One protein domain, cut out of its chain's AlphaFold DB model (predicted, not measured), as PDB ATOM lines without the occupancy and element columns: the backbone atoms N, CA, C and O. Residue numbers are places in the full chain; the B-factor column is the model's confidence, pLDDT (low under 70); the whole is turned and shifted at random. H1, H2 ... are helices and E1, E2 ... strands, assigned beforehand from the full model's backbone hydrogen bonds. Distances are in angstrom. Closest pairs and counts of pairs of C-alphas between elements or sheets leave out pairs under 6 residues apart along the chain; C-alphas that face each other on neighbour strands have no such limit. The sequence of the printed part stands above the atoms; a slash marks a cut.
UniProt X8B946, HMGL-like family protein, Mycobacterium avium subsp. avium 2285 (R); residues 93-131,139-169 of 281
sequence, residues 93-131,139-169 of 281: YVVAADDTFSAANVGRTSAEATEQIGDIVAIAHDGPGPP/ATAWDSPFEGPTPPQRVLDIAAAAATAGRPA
ATOM      1  N   TYR A  93      43.098  -5.886 122.166       98.00
ATOM      2  CA  TYR A  93      43.467  -6.993 121.282       98.00
ATOM      3  C   TYR A  93      43.088  -8.335 121.902       98.00
ATOM      4  O   TYR A  93      43.624  -8.715 122.943       98.00
ATOM      5  N   VAL A  94      42.176  -9.063 121.255       96.06
ATOM      6  CA  VAL A  94      41.696 -10.358 121.757       96.06
ATOM      7  C   VAL A  94      42.540 -11.512 121.221       96.06
ATOM      8  O   VAL A  94      42.658 -11.694 120.006       96.06
ATOM      9  N   VAL A  95      43.041 -12.339 122.138       96.88
ATOM     10  CA  VAL A  95      43.706 -13.624 121.874       96.88
ATOM     11  C   VAL A  95      42.920 -14.716 122.597       96.88
ATOM     12  O   VAL A  95      42.613 -14.567 123.775       96.88
ATOM     13  N   ALA A  96      42.566 -15.807 121.921       96.50
ATOM     14  CA  ALA A  96      41.899 -16.941 122.565       96.50
ATOM     15  C   ALA A  96      42.920 -17.959 123.083       96.50
ATOM     16  O   ALA A  96      43.943 -18.188 122.436       96.50
ATOM     17  N   ALA A  97      42.632 -18.585 124.223       96.44
ATOM     18  CA  ALA A  97      43.491 -19.595 124.847       96.44
ATOM     19  C   ALA A  97      43.272 -21.027 124.306       96.44
ATOM     20  O   ALA A  97      43.851 -21.987 124.822       96.44
ATOM     21  N   ASP A  98      42.463 -21.183 123.257       93.50
ATOM     22  CA  ASP A  98      42.245 -22.436 122.536       93.50
ATOM     23  C   ASP A  98      42.237 -22.230 121.013       93.50
ATOM     24  O   ASP A  98      41.807 -21.194 120.491       93.50
ATOM     25  N   ASP A  99      42.744 -23.227 120.288       96.00
ATOM     26  CA  ASP A  99      42.978 -23.123 118.847       96.00
ATOM     27  C   ASP A  99      41.671 -23.215 118.056       96.00
ATOM     28  O   ASP A  99      41.516 -22.533 117.042       96.00
ATOM     29  N   THR A 100      40.702 -24.001 118.535       96.12
ATOM     30  CA  THR A 100      39.415 -24.183 117.855       96.12
ATOM     31  C   THR A 100      38.582 -22.895 117.860       96.12
ATOM     32  O   THR A 100      38.079 -22.488 116.806       96.12
ATOM     33  N   PHE A 101      38.478 -22.199 119.000       93.75
ATOM     34  CA  PHE A 101      37.819 -20.887 119.083       93.75
ATOM     35  C   PHE A 101      38.569 -19.815 118.281       93.75
ATOM     36  O   PHE A 101      37.943 -19.041 117.550       93.75
ATOM     37  N   SER A 102      39.908 -19.783 118.365       95.31
ATOM     38  CA  SER A 102      40.727 -18.830 117.600       95.31
ATOM     39  C   SER A 102      40.528 -19.012 116.087       95.31
ATOM     40  O   SER A 102      40.229 -18.055 115.361       95.31
ATOM     41  N   ALA A 103      40.561 -20.255 115.597       94.81
ATOM     42  CA  ALA A 103      40.333 -20.570 114.192       94.81
ATOM     43  C   ALA A 103      38.914 -20.189 113.734       94.81
ATOM     44  O   ALA A 103      38.759 -19.582 112.671       94.81
ATOM     45  N   ALA A 104      37.882 -20.463 114.540       91.25
ATOM     46  CA  ALA A 104      36.504 -20.088 114.222       91.25
ATOM     47  C   ALA A 104      36.325 -18.560 114.110       91.25
ATOM     48  O   ALA A 104      35.788 -18.052 113.117       91.25
ATOM     49  N   ASN A 105      36.824 -17.808 115.094       89.88
ATOM     50  CA  ASN A 105      36.565 -16.373 115.196       89.88
ATOM     51  C   ASN A 105      37.513 -15.553 114.308       89.88
ATOM     52  O   ASN A 105      37.075 -14.766 113.458       89.88
ATOM     53  N   VAL A 106      38.824 -15.768 114.438       91.12
ATOM     54  CA  VAL A 106      39.860 -14.946 113.791       91.12
ATOM     55  C   VAL A 106      40.602 -15.651 112.651       91.12
ATOM     56  O   VAL A 106      41.247 -14.967 111.852       91.12
ATOM     57  N   GLY A 107      40.432 -16.966 112.476       93.25
ATOM     58  CA  GLY A 107      40.986 -17.707 111.334       93.25
ATOM     59  C   GLY A 107      42.483 -18.002 111.441       93.25
ATOM     60  O   GLY A 107      43.152 -18.031 110.414       93.25
ATOM     61  N   ARG A 108      43.003 -18.149 112.663       95.62
ATOM     62  CA  ARG A 108      44.384 -18.556 112.974       95.62
ATOM     63  C   ARG A 108      44.423 -19.263 114.331       95.62
ATOM     64  O   ARG A 108      43.444 -19.190 115.069       95.62
ATOM     65  N   THR A 109      45.520 -19.928 114.659       97.62
ATOM     66  CA  THR A 109      45.761 -20.569 115.964       97.62
ATOM     67  C   THR A 109      45.871 -19.552 117.108       97.62
ATOM     68  O   THR A 109      45.932 -18.337 116.894       97.62
ATOM     69  N   SER A 110      45.880 -20.036 118.349       96.44
ATOM     70  CA  SER A 110      46.183 -19.236 119.541       96.44
ATOM     71  C   SER A 110      47.618 -18.687 119.490       96.44
ATOM     72  O   SER A 110      47.852 -17.509 119.773       96.44
ATOM     73  N   ALA A 111      48.573 -19.502 119.025       96.88
ATOM     74  CA  ALA A 111      49.976 -19.115 118.869       96.88
ATOM     75  C   ALA A 111      50.162 -17.983 117.840       96.88
ATOM     76  O   ALA A 111      50.708 -16.938 118.184       96.88
ATOM     77  N   GLU A 112      49.618 -18.121 116.625       97.44
ATOM     78  CA  GLU A 112      49.698 -17.082 115.577       97.44
ATOM     79  C   GLU A 112      49.010 -15.763 115.985       97.44
ATOM     80  O   GLU A 112      49.393 -14.685 115.530       97.44
ATOM     81  N   ALA A 113      47.973 -15.819 116.829       97.00
ATOM     82  CA  ALA A 113      47.377 -14.622 117.422       97.00
ATOM     83  C   ALA A 113      48.283 -14.011 118.512       97.00
ATOM     84  O   ALA A 113      48.421 -12.795 118.602       97.00
ATOM     85  N   THR A 114      48.968 -14.835 119.301       97.31
ATOM     86  CA  THR A 114      49.913 -14.372 120.331       97.31
ATOM     87  C   THR A 114      51.142 -13.689 119.716       97.31
ATOM     88  O   THR A 114      51.575 -12.643 120.195       97.31
ATOM     89  N   GLU A 115      51.669 -14.214 118.607       96.75
ATOM     90  CA  GLU A 115      52.788 -13.609 117.869       96.75
ATOM     91  C   GLU A 115      52.456 -12.200 117.342       96.75
ATOM     92  O   GLU A 115      53.309 -11.312 117.341       96.75
ATOM     93  N   GLN A 116      51.191 -11.947 116.983       97.19
ATOM     94  CA  GLN A 116      50.724 -10.640 116.501       97.19
ATOM     95  C   GLN A 116      50.698  -9.543 117.577       97.19
ATOM     96  O   GLN A 116      50.547  -8.374 117.219       97.19
ATOM     97  N   ILE A 117      50.864  -9.855 118.870       96.44
ATOM     98  CA  ILE A 117      50.856  -8.832 119.933       96.44
ATOM     99  C   ILE A 117      51.954  -7.780 119.688       96.44
ATOM    100  O   ILE A 117      51.699  -6.587 119.852       96.44
ATOM    101  N   GLY A 118      53.146  -8.195 119.240       95.00
ATOM    102  CA  GLY A 118      54.249  -7.275 118.930       95.00
ATOM    103  C   GLY A 118      53.890  -6.265 117.834       95.00
ATOM    104  O   GLY A 118      54.092  -5.064 118.013       95.00
ATOM    105  N   ASP A 119      53.273  -6.734 116.745       95.50
ATOM    106  CA  ASP A 119      52.796  -5.882 115.649       95.50
ATOM    107  C   ASP A 119      51.730  -4.884 116.122       95.50
ATOM    108  O   ASP A 119      51.752  -3.717 115.728       95.50
ATOM    109  N   ILE A 120      50.787  -5.325 116.964       95.88
ATOM    110  CA  ILE A 120      49.728  -4.468 117.521       95.88
ATOM    111  C   ILE A 120      50.335  -3.343 118.370       95.88
ATOM    112  O   ILE A 120      49.939  -2.187 118.218       95.88
ATOM    113  N   VAL A 121      51.304  -3.670 119.231       94.81
ATOM    114  CA  VAL A 121      52.003  -2.695 120.084       94.81
ATOM    115  C   VAL A 121      52.800  -1.696 119.240       94.81
ATOM    116  O   VAL A 121      52.681  -0.493 119.465       94.81
ATOM    117  N   ALA A 122      53.528  -2.156 118.217       93.44
ATOM    118  CA  ALA A 122      54.229  -1.272 117.281       93.44
ATOM    119  C   ALA A 122      53.259  -0.299 116.581       93.44
ATOM    120  O   ALA A 122      53.461   0.911 116.593       93.44
ATOM    121  N   ILE A 123      52.125  -0.792 116.068       94.00
ATOM    122  CA  ILE A 123      51.087   0.041 115.428       94.00
ATOM    123  C   ILE A 123      50.506   1.097 116.383       94.00
ATOM    124  O   ILE A 123      50.154   2.193 115.944       94.00
ATOM    125  N   ALA A 124      50.402   0.784 117.675       92.44
ATOM    126  CA  ALA A 124      49.877   1.681 118.702       92.44
ATOM    127  C   ALA A 124      50.891   2.733 119.202       92.44
ATOM    128  O   ALA A 124      50.494   3.710 119.849       92.44
ATOM    129  N   HIS A 125      52.189   2.547 118.940       89.62
ATOM    130  CA  HIS A 125      53.265   3.385 119.487       89.62
ATOM    131  C   HIS A 125      54.104   4.112 118.426       89.62
ATOM    132  O   HIS A 125      54.530   5.235 118.681       89.62
ATOM    133  N   ASP A 126      54.277   3.540 117.232       87.19
ATOM    134  CA  ASP A 126      55.089   4.114 116.145       87.19
ATOM    135  C   ASP A 126      54.318   5.137 115.282       87.19
ATOM    136  O   ASP A 126      54.857   5.724 114.340       87.19
ATOM    137  N   GLY A 127      53.031   5.351 115.573       78.56
ATOM    138  CA  GLY A 127      52.203   6.336 114.880       78.56
ATOM    139  C   GLY A 127      52.628   7.786 115.174       78.56
ATOM    140  O   GLY A 127      53.092   8.086 116.269       78.56
ATOM    141  N   PRO A 128      52.392   8.742 114.251       76.62
ATOM    142  CA  PRO A 128      52.719  10.161 114.455       76.62
ATOM    143  C   PRO A 128      51.803  10.873 115.472       76.62
ATOM    144  O   PRO A 128      51.934  12.078 115.692       76.62
ATOM    145  N   GLY A 129      50.828  10.157 116.036       80.31
ATOM    146  CA  GLY A 129      49.891  10.658 117.034       80.31
ATOM    147  C   GLY A 129      50.368  10.430 118.474       80.31
ATOM    148  O   GLY A 129      51.390   9.791 118.713       80.31
ATOM    149  N   PRO A 130      49.622  10.936 119.467       84.69
ATOM    150  CA  PRO A 130      49.885  10.630 120.869       84.69
ATOM    151  C   PRO A 130      49.673   9.123 121.156       84.69
ATOM    152  O   PRO A 130      48.721   8.551 120.615       84.69
ATOM    153  N   PRO A 131      50.488   8.484 122.027       84.88
ATOM    154  CA  PRO A 131      50.525   7.024 122.183       84.88
ATOM    155  C   PRO A 131      49.158   6.392 122.445       84.88
ATOM    156  O   PRO A 131      48.366   6.927 123.225       84.88
ATOM    157  N   ALA A 139      40.594 -14.363 125.757       94.94
ATOM    158  CA  ALA A 139      39.347 -15.108 125.621       94.94
ATOM    159  C   ALA A 139      39.545 -16.583 126.015       94.94
ATOM    160  O   ALA A 139      40.670 -17.086 126.025       94.94
ATOM    161  N   THR A 140      38.440 -17.253 126.366       95.69
ATOM    162  CA  THR A 140      38.396 -18.673 126.782       95.69
ATOM    163  C   THR A 140      39.378 -19.049 127.905       95.69
ATOM    164  O   THR A 140      39.765 -20.202 128.037       95.69
ATOM    165  N   ALA A 141      39.753 -18.104 128.778       95.94
ATOM    166  CA  ALA A 141      40.792 -18.298 129.799       95.94
ATOM    167  C   ALA A 141      40.510 -19.402 130.848       95.94
ATOM    168  O   ALA A 141      41.448 -19.921 131.448       95.94
ATOM    169  N   TRP A 142      39.247 -19.780 131.070       93.94
ATOM    170  CA  TRP A 142      38.872 -20.866 131.992       93.94
ATOM    171  C   TRP A 142      38.286 -22.083 131.285       93.94
ATOM    172  O   TRP A 142      38.687 -23.207 131.573       93.94
ATOM    173  N   ASP A 143      37.373 -21.856 130.345       92.62
ATOM    174  CA  ASP A 143      36.716 -22.892 129.558       92.62
ATOM    175  C   ASP A 143      36.544 -22.398 128.115       92.62
ATOM    176  O   ASP A 143      36.148 -21.252 127.877       92.62
ATOM    177  N   SER A 144      36.798 -23.282 127.153       92.69
ATOM    178  CA  SER A 144      36.408 -23.138 125.752       92.69
ATOM    179  C   SER A 144      35.078 -23.862 125.495       92.69
ATOM    180  O   SER A 144      34.912 -25.009 125.924       92.69
ATOM    181  N   PRO A 145      34.142 -23.272 124.725       90.19
ATOM    182  CA  PRO A 145      32.932 -23.965 124.282       90.19
ATOM    183  C   PRO A 145      33.215 -25.097 123.272       90.19
ATOM    184  O   PRO A 145      32.293 -25.836 122.923       90.19
ATOM    185  N   PHE A 146      34.461 -25.234 122.801       92.12
ATOM    186  CA  PHE A 146      34.908 -26.275 121.876       92.12
ATOM    187  C   PHE A 146      35.802 -27.324 122.552       92.12
ATOM    188  O   PHE A 146      35.552 -28.519 122.408       92.12
ATOM    189  N   GLU A 147      36.834 -26.883 123.280       91.00
ATOM    190  CA  GLU A 147      37.879 -27.752 123.853       91.00
ATOM    191  C   GLU A 147      37.632 -28.117 125.333       91.00
ATOM    192  O   GLU A 147      38.272 -29.030 125.855       91.00
ATOM    193  N   GLY A 148      36.667 -27.476 126.006       94.56
ATOM    194  CA  GLY A 148      36.413 -27.672 127.436       94.56
ATOM    195  C   GLY A 148      37.389 -26.875 128.315       94.56
ATOM    196  O   GLY A 148      37.800 -25.790 127.907       94.56
ATOM    197  N   PRO A 149      37.752 -27.364 129.518       96.56
ATOM    198  CA  PRO A 149      38.591 -26.621 130.457       96.56
ATOM    199  C   PRO A 149      39.954 -26.233 129.877       96.56
ATOM    200  O   PRO A 149      40.732 -27.083 129.437       96.56
ATOM    201  N   THR A 150      40.265 -24.943 129.931       94.25
ATOM    202  CA  THR A 150      41.481 -24.370 129.355       94.25
ATOM    203  C   THR A 150      42.689 -24.639 130.258       94.25
ATOM    204  O   THR A 150      42.644 -24.330 131.453       94.25
ATOM    205  N   PRO A 151      43.810 -25.175 129.731       95.12
ATOM    206  CA  PRO A 151      45.031 -25.351 130.510       95.12
ATOM    207  C   PRO A 151      45.570 -23.995 131.007       95.12
ATOM    208  O   PRO A 151      45.909 -23.154 130.171       95.12
ATOM    209  N   PRO A 152      45.748 -23.776 132.329       96.12
ATOM    210  CA  PRO A 152      46.189 -22.481 132.858       96.12
ATOM    211  C   PRO A 152      47.517 -21.987 132.272       96.12
ATOM    212  O   PRO A 152      47.720 -20.784 132.140       96.12
ATOM    213  N   GLN A 153      48.403 -22.906 131.867       96.50
ATOM    214  CA  GLN A 153      49.672 -22.554 131.234       96.50
ATOM    215  C   GLN A 153      49.479 -21.766 129.927       96.50
ATOM    216  O   GLN A 153      50.189 -20.790 129.733       96.50
ATOM    217  N   ARG A 154      48.475 -22.091 129.091       94.44
ATOM    218  CA  ARG A 154      48.214 -21.334 127.849       94.44
ATOM    219  C   ARG A 154      47.886 -19.866 128.141       94.44
ATOM    220  O   ARG A 154      48.391 -18.978 127.466       94.44
ATOM    221  N   VAL A 155      47.091 -19.606 129.181       97.06
ATOM    222  CA  VAL A 155      46.760 -18.241 129.628       97.06
ATOM    223  C   VAL A 155      48.009 -17.512 130.124       97.06
ATOM    224  O   VAL A 155      48.230 -16.357 129.764       97.06
ATOM    225  N   LEU A 156      48.853 -18.190 130.909       97.00
ATOM    226  CA  LEU A 156      50.111 -17.628 131.410       97.00
ATOM    227  C   LEU A 156      51.113 -17.332 130.285       97.00
ATOM    228  O   LEU A 156      51.779 -16.302 130.343       97.00
ATOM    229  N   ASP A 157      51.193 -18.178 129.258       96.19
ATOM    230  CA  ASP A 157      52.082 -17.986 128.106       96.19
ATOM    231  C   ASP A 157      51.656 -16.761 127.275       96.19
ATOM    232  O   ASP A 157      52.488 -15.909 126.953       96.19
ATOM    233  N   ILE A 158      50.350 -16.603 127.010       96.62
ATOM    234  CA  ILE A 158      49.787 -15.418 126.334       96.62
ATOM    235  C   ILE A 158      50.032 -14.152 127.173       96.62
ATOM    236  O   ILE A 158      50.486 -13.131 126.649       96.62
ATOM    237  N   ALA A 159      49.789 -14.216 128.486       96.62
ATOM    238  CA  ALA A 159      50.037 -13.101 129.398       96.62
ATOM    239  C   ALA A 159      51.530 -12.721 129.456       96.62
ATOM    240  O   ALA A 159      51.860 -11.536 129.478       96.62
ATOM    241  N   ALA A 160      52.441 -13.698 129.424       95.81
ATOM    242  CA  ALA A 160      53.885 -13.472 129.392       95.81
ATOM    243  C   ALA A 160      54.357 -12.857 128.061       95.81
ATOM    244  O   ALA A 160      55.234 -11.986 128.064       95.81
ATOM    245  N   ALA A 161      53.757 -13.247 126.934       94.25
ATOM    246  CA  ALA A 161      54.000 -12.612 125.640       94.25
ATOM    247  C   ALA A 161      53.545 -11.140 125.649       94.25
ATOM    248  O   ALA A 161      54.335 -10.253 125.315       94.25
ATOM    249  N   ALA A 162      52.333 -10.859 126.140       93.12
ATOM    250  CA  ALA A 162      51.826  -9.494 126.316       93.12
ATOM    251  C   ALA A 162      52.710  -8.653 127.255       93.12
ATOM    252  O   ALA A 162      53.092  -7.531 126.918       93.12
ATOM    253  N   ALA A 163      53.119  -9.224 128.392       91.88
ATOM    254  CA  ALA A 163      54.041  -8.619 129.352       91.88
ATOM    255  C   ALA A 163      55.421  -8.285 128.764       91.88
ATOM    256  O   ALA A 163      56.101  -7.378 129.248       91.88
ATOM    257  N   THR A 164      55.857  -9.046 127.760       91.94
ATOM    258  CA  THR A 164      57.147  -8.860 127.088       91.94
ATOM    259  C   THR A 164      57.041  -7.800 125.996       91.94
ATOM    260  O   THR A 164      57.879  -6.903 125.954       91.94
ATOM    261  N   ALA A 165      55.993  -7.852 125.169       86.62
ATOM    262  CA  ALA A 165      55.743  -6.883 124.102       86.62
ATOM    263  C   ALA A 165      55.419  -5.475 124.637       86.62
ATOM    264  O   ALA A 165      55.876  -4.488 124.074       86.62
ATOM    265  N   GLY A 166      54.681  -5.376 125.749       74.12
ATOM    266  CA  GLY A 166      54.331  -4.099 126.385       74.12
ATOM    267  C   GLY A 166      55.487  -3.397 127.111       74.12
ATOM    268  O   GLY A 166      55.326  -2.266 127.570       74.12
ATOM    269  N   ARG A 167      56.667  -4.026 127.231       65.56
ATOM    270  CA  ARG A 167      57.872  -3.322 127.690       65.56
ATOM    271  C   ARG A 167      58.394  -2.480 126.525       65.56
ATOM    272  O   ARG A 167      58.758  -3.070 125.508       65.56
ATOM    273  N   PRO A 168      58.517  -1.143 126.656       50.12
ATOM    274  CA  PRO A 168      59.201  -0.359 125.636       50.12
ATOM    275  C   PRO A 168      60.604  -0.938 125.465       50.12
ATOM    276  O   PRO A 168      61.311  -1.149 126.456       50.12
ATOM    277  N   ALA A 169      60.976  -1.249 124.220       38.38
ATOM    278  CA  ALA A 169      62.252  -1.876 123.912       38.38
ATOM    279  C   ALA A 169      63.374  -1.038 124.535       38.38
ATOM    280  O   ALA A 169      63.587   0.106 124.135       38.38
TER     281      ALA A 169
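AT A GLANCE: This is residues 93 to 131 and 139 to 169 of the 281 residues of the protein "HMGL-like family protein" of Mycobacterium avium subsp. avium 2285 (R) (UniProt X8B946). Two short helices, H2 and H3, follow one after the other, and the longest helix, H4, lies side by side with H2 and reaches the beginning of H3. The short strand E1 lies next to H2, while H1 stands about perpendicular to H2 near its first residue; an unnamed loop, residues 139 to 151, leads into H4. The printed part has 70 residues with one named strand and four named helices, in the order E1, H1, H2, H3, H4, and its class is mostly helix. It is elongated, spanning 43 by 22 by 16 A, and only just loose, close to compact, with a radius of gyration of the C-alphas of 13.3 A.

HOW THE PARTS SIT: E1, residues 93 to 96, pairs with no named strand. A tight link of 2 residues joins it to H1, residues 99 to 105. H2, residues 110 to 115, only just touches H1, with 3 pairs of C-alphas within 8 A; the closest are those of Asp 99 and Ser 110, 5.1 A apart, and the lines are about perpendicular at 79 degrees. The closest C-alphas of E1 and H2 are those of Ala 96 and Ser 110, 5.7 A apart. H3, residues 117 to 125, and H2 meet only through their link of 1 residue. H4, residues 152 to 165, touches H2 with residues 158 to 162 alone; the closest C-alphas are those of Thr 114 and Ile 158, 6.1 A apart. These two run the same way at a shallow tilt of 15 degrees. H4 touches H3 with residues 161 to 165 alone, the closest C-alphas being those of Gly 118 and Ala 165, 5.4 A apart. They run the same way at a shallow tilt of 34 degrees, only just short of steep. H1 is apart from H3 and H4. The helix packing is mostly aligned, that is at shallow tilts, but only just: 2 of 3 touching pairs. In H1, H2, H3 and H4 every O i to N i+4 pair is within hydrogen-bond range.

IN THESE COORDINATES: E1 begins at C-alpha 93, (43.467, -6.993, 121.282), and is 10.2 A long. H1 measures 10.0 A, H2 8.8 A and H3 12.5 A from first to last C-alpha. H4 measures 20.3 A, from C-alpha 152 at (46.189, -22.481, 132.858) to C-alpha 165 at (55.743, -6.883, 124.102).

THE WHOLE: The two C-alphas farthest apart are those of Pro 128 and Gly 148, 43.2 A. Residues 132 to 138 are not printed, and C-alphas 131 and 139 are 25.0 A apart across this cut. Residues 143 to 144 pair antiparallel with residues 148 to 149. The mean pLDDT of the printed part is 91.5; residues 167 to 169 are under 70.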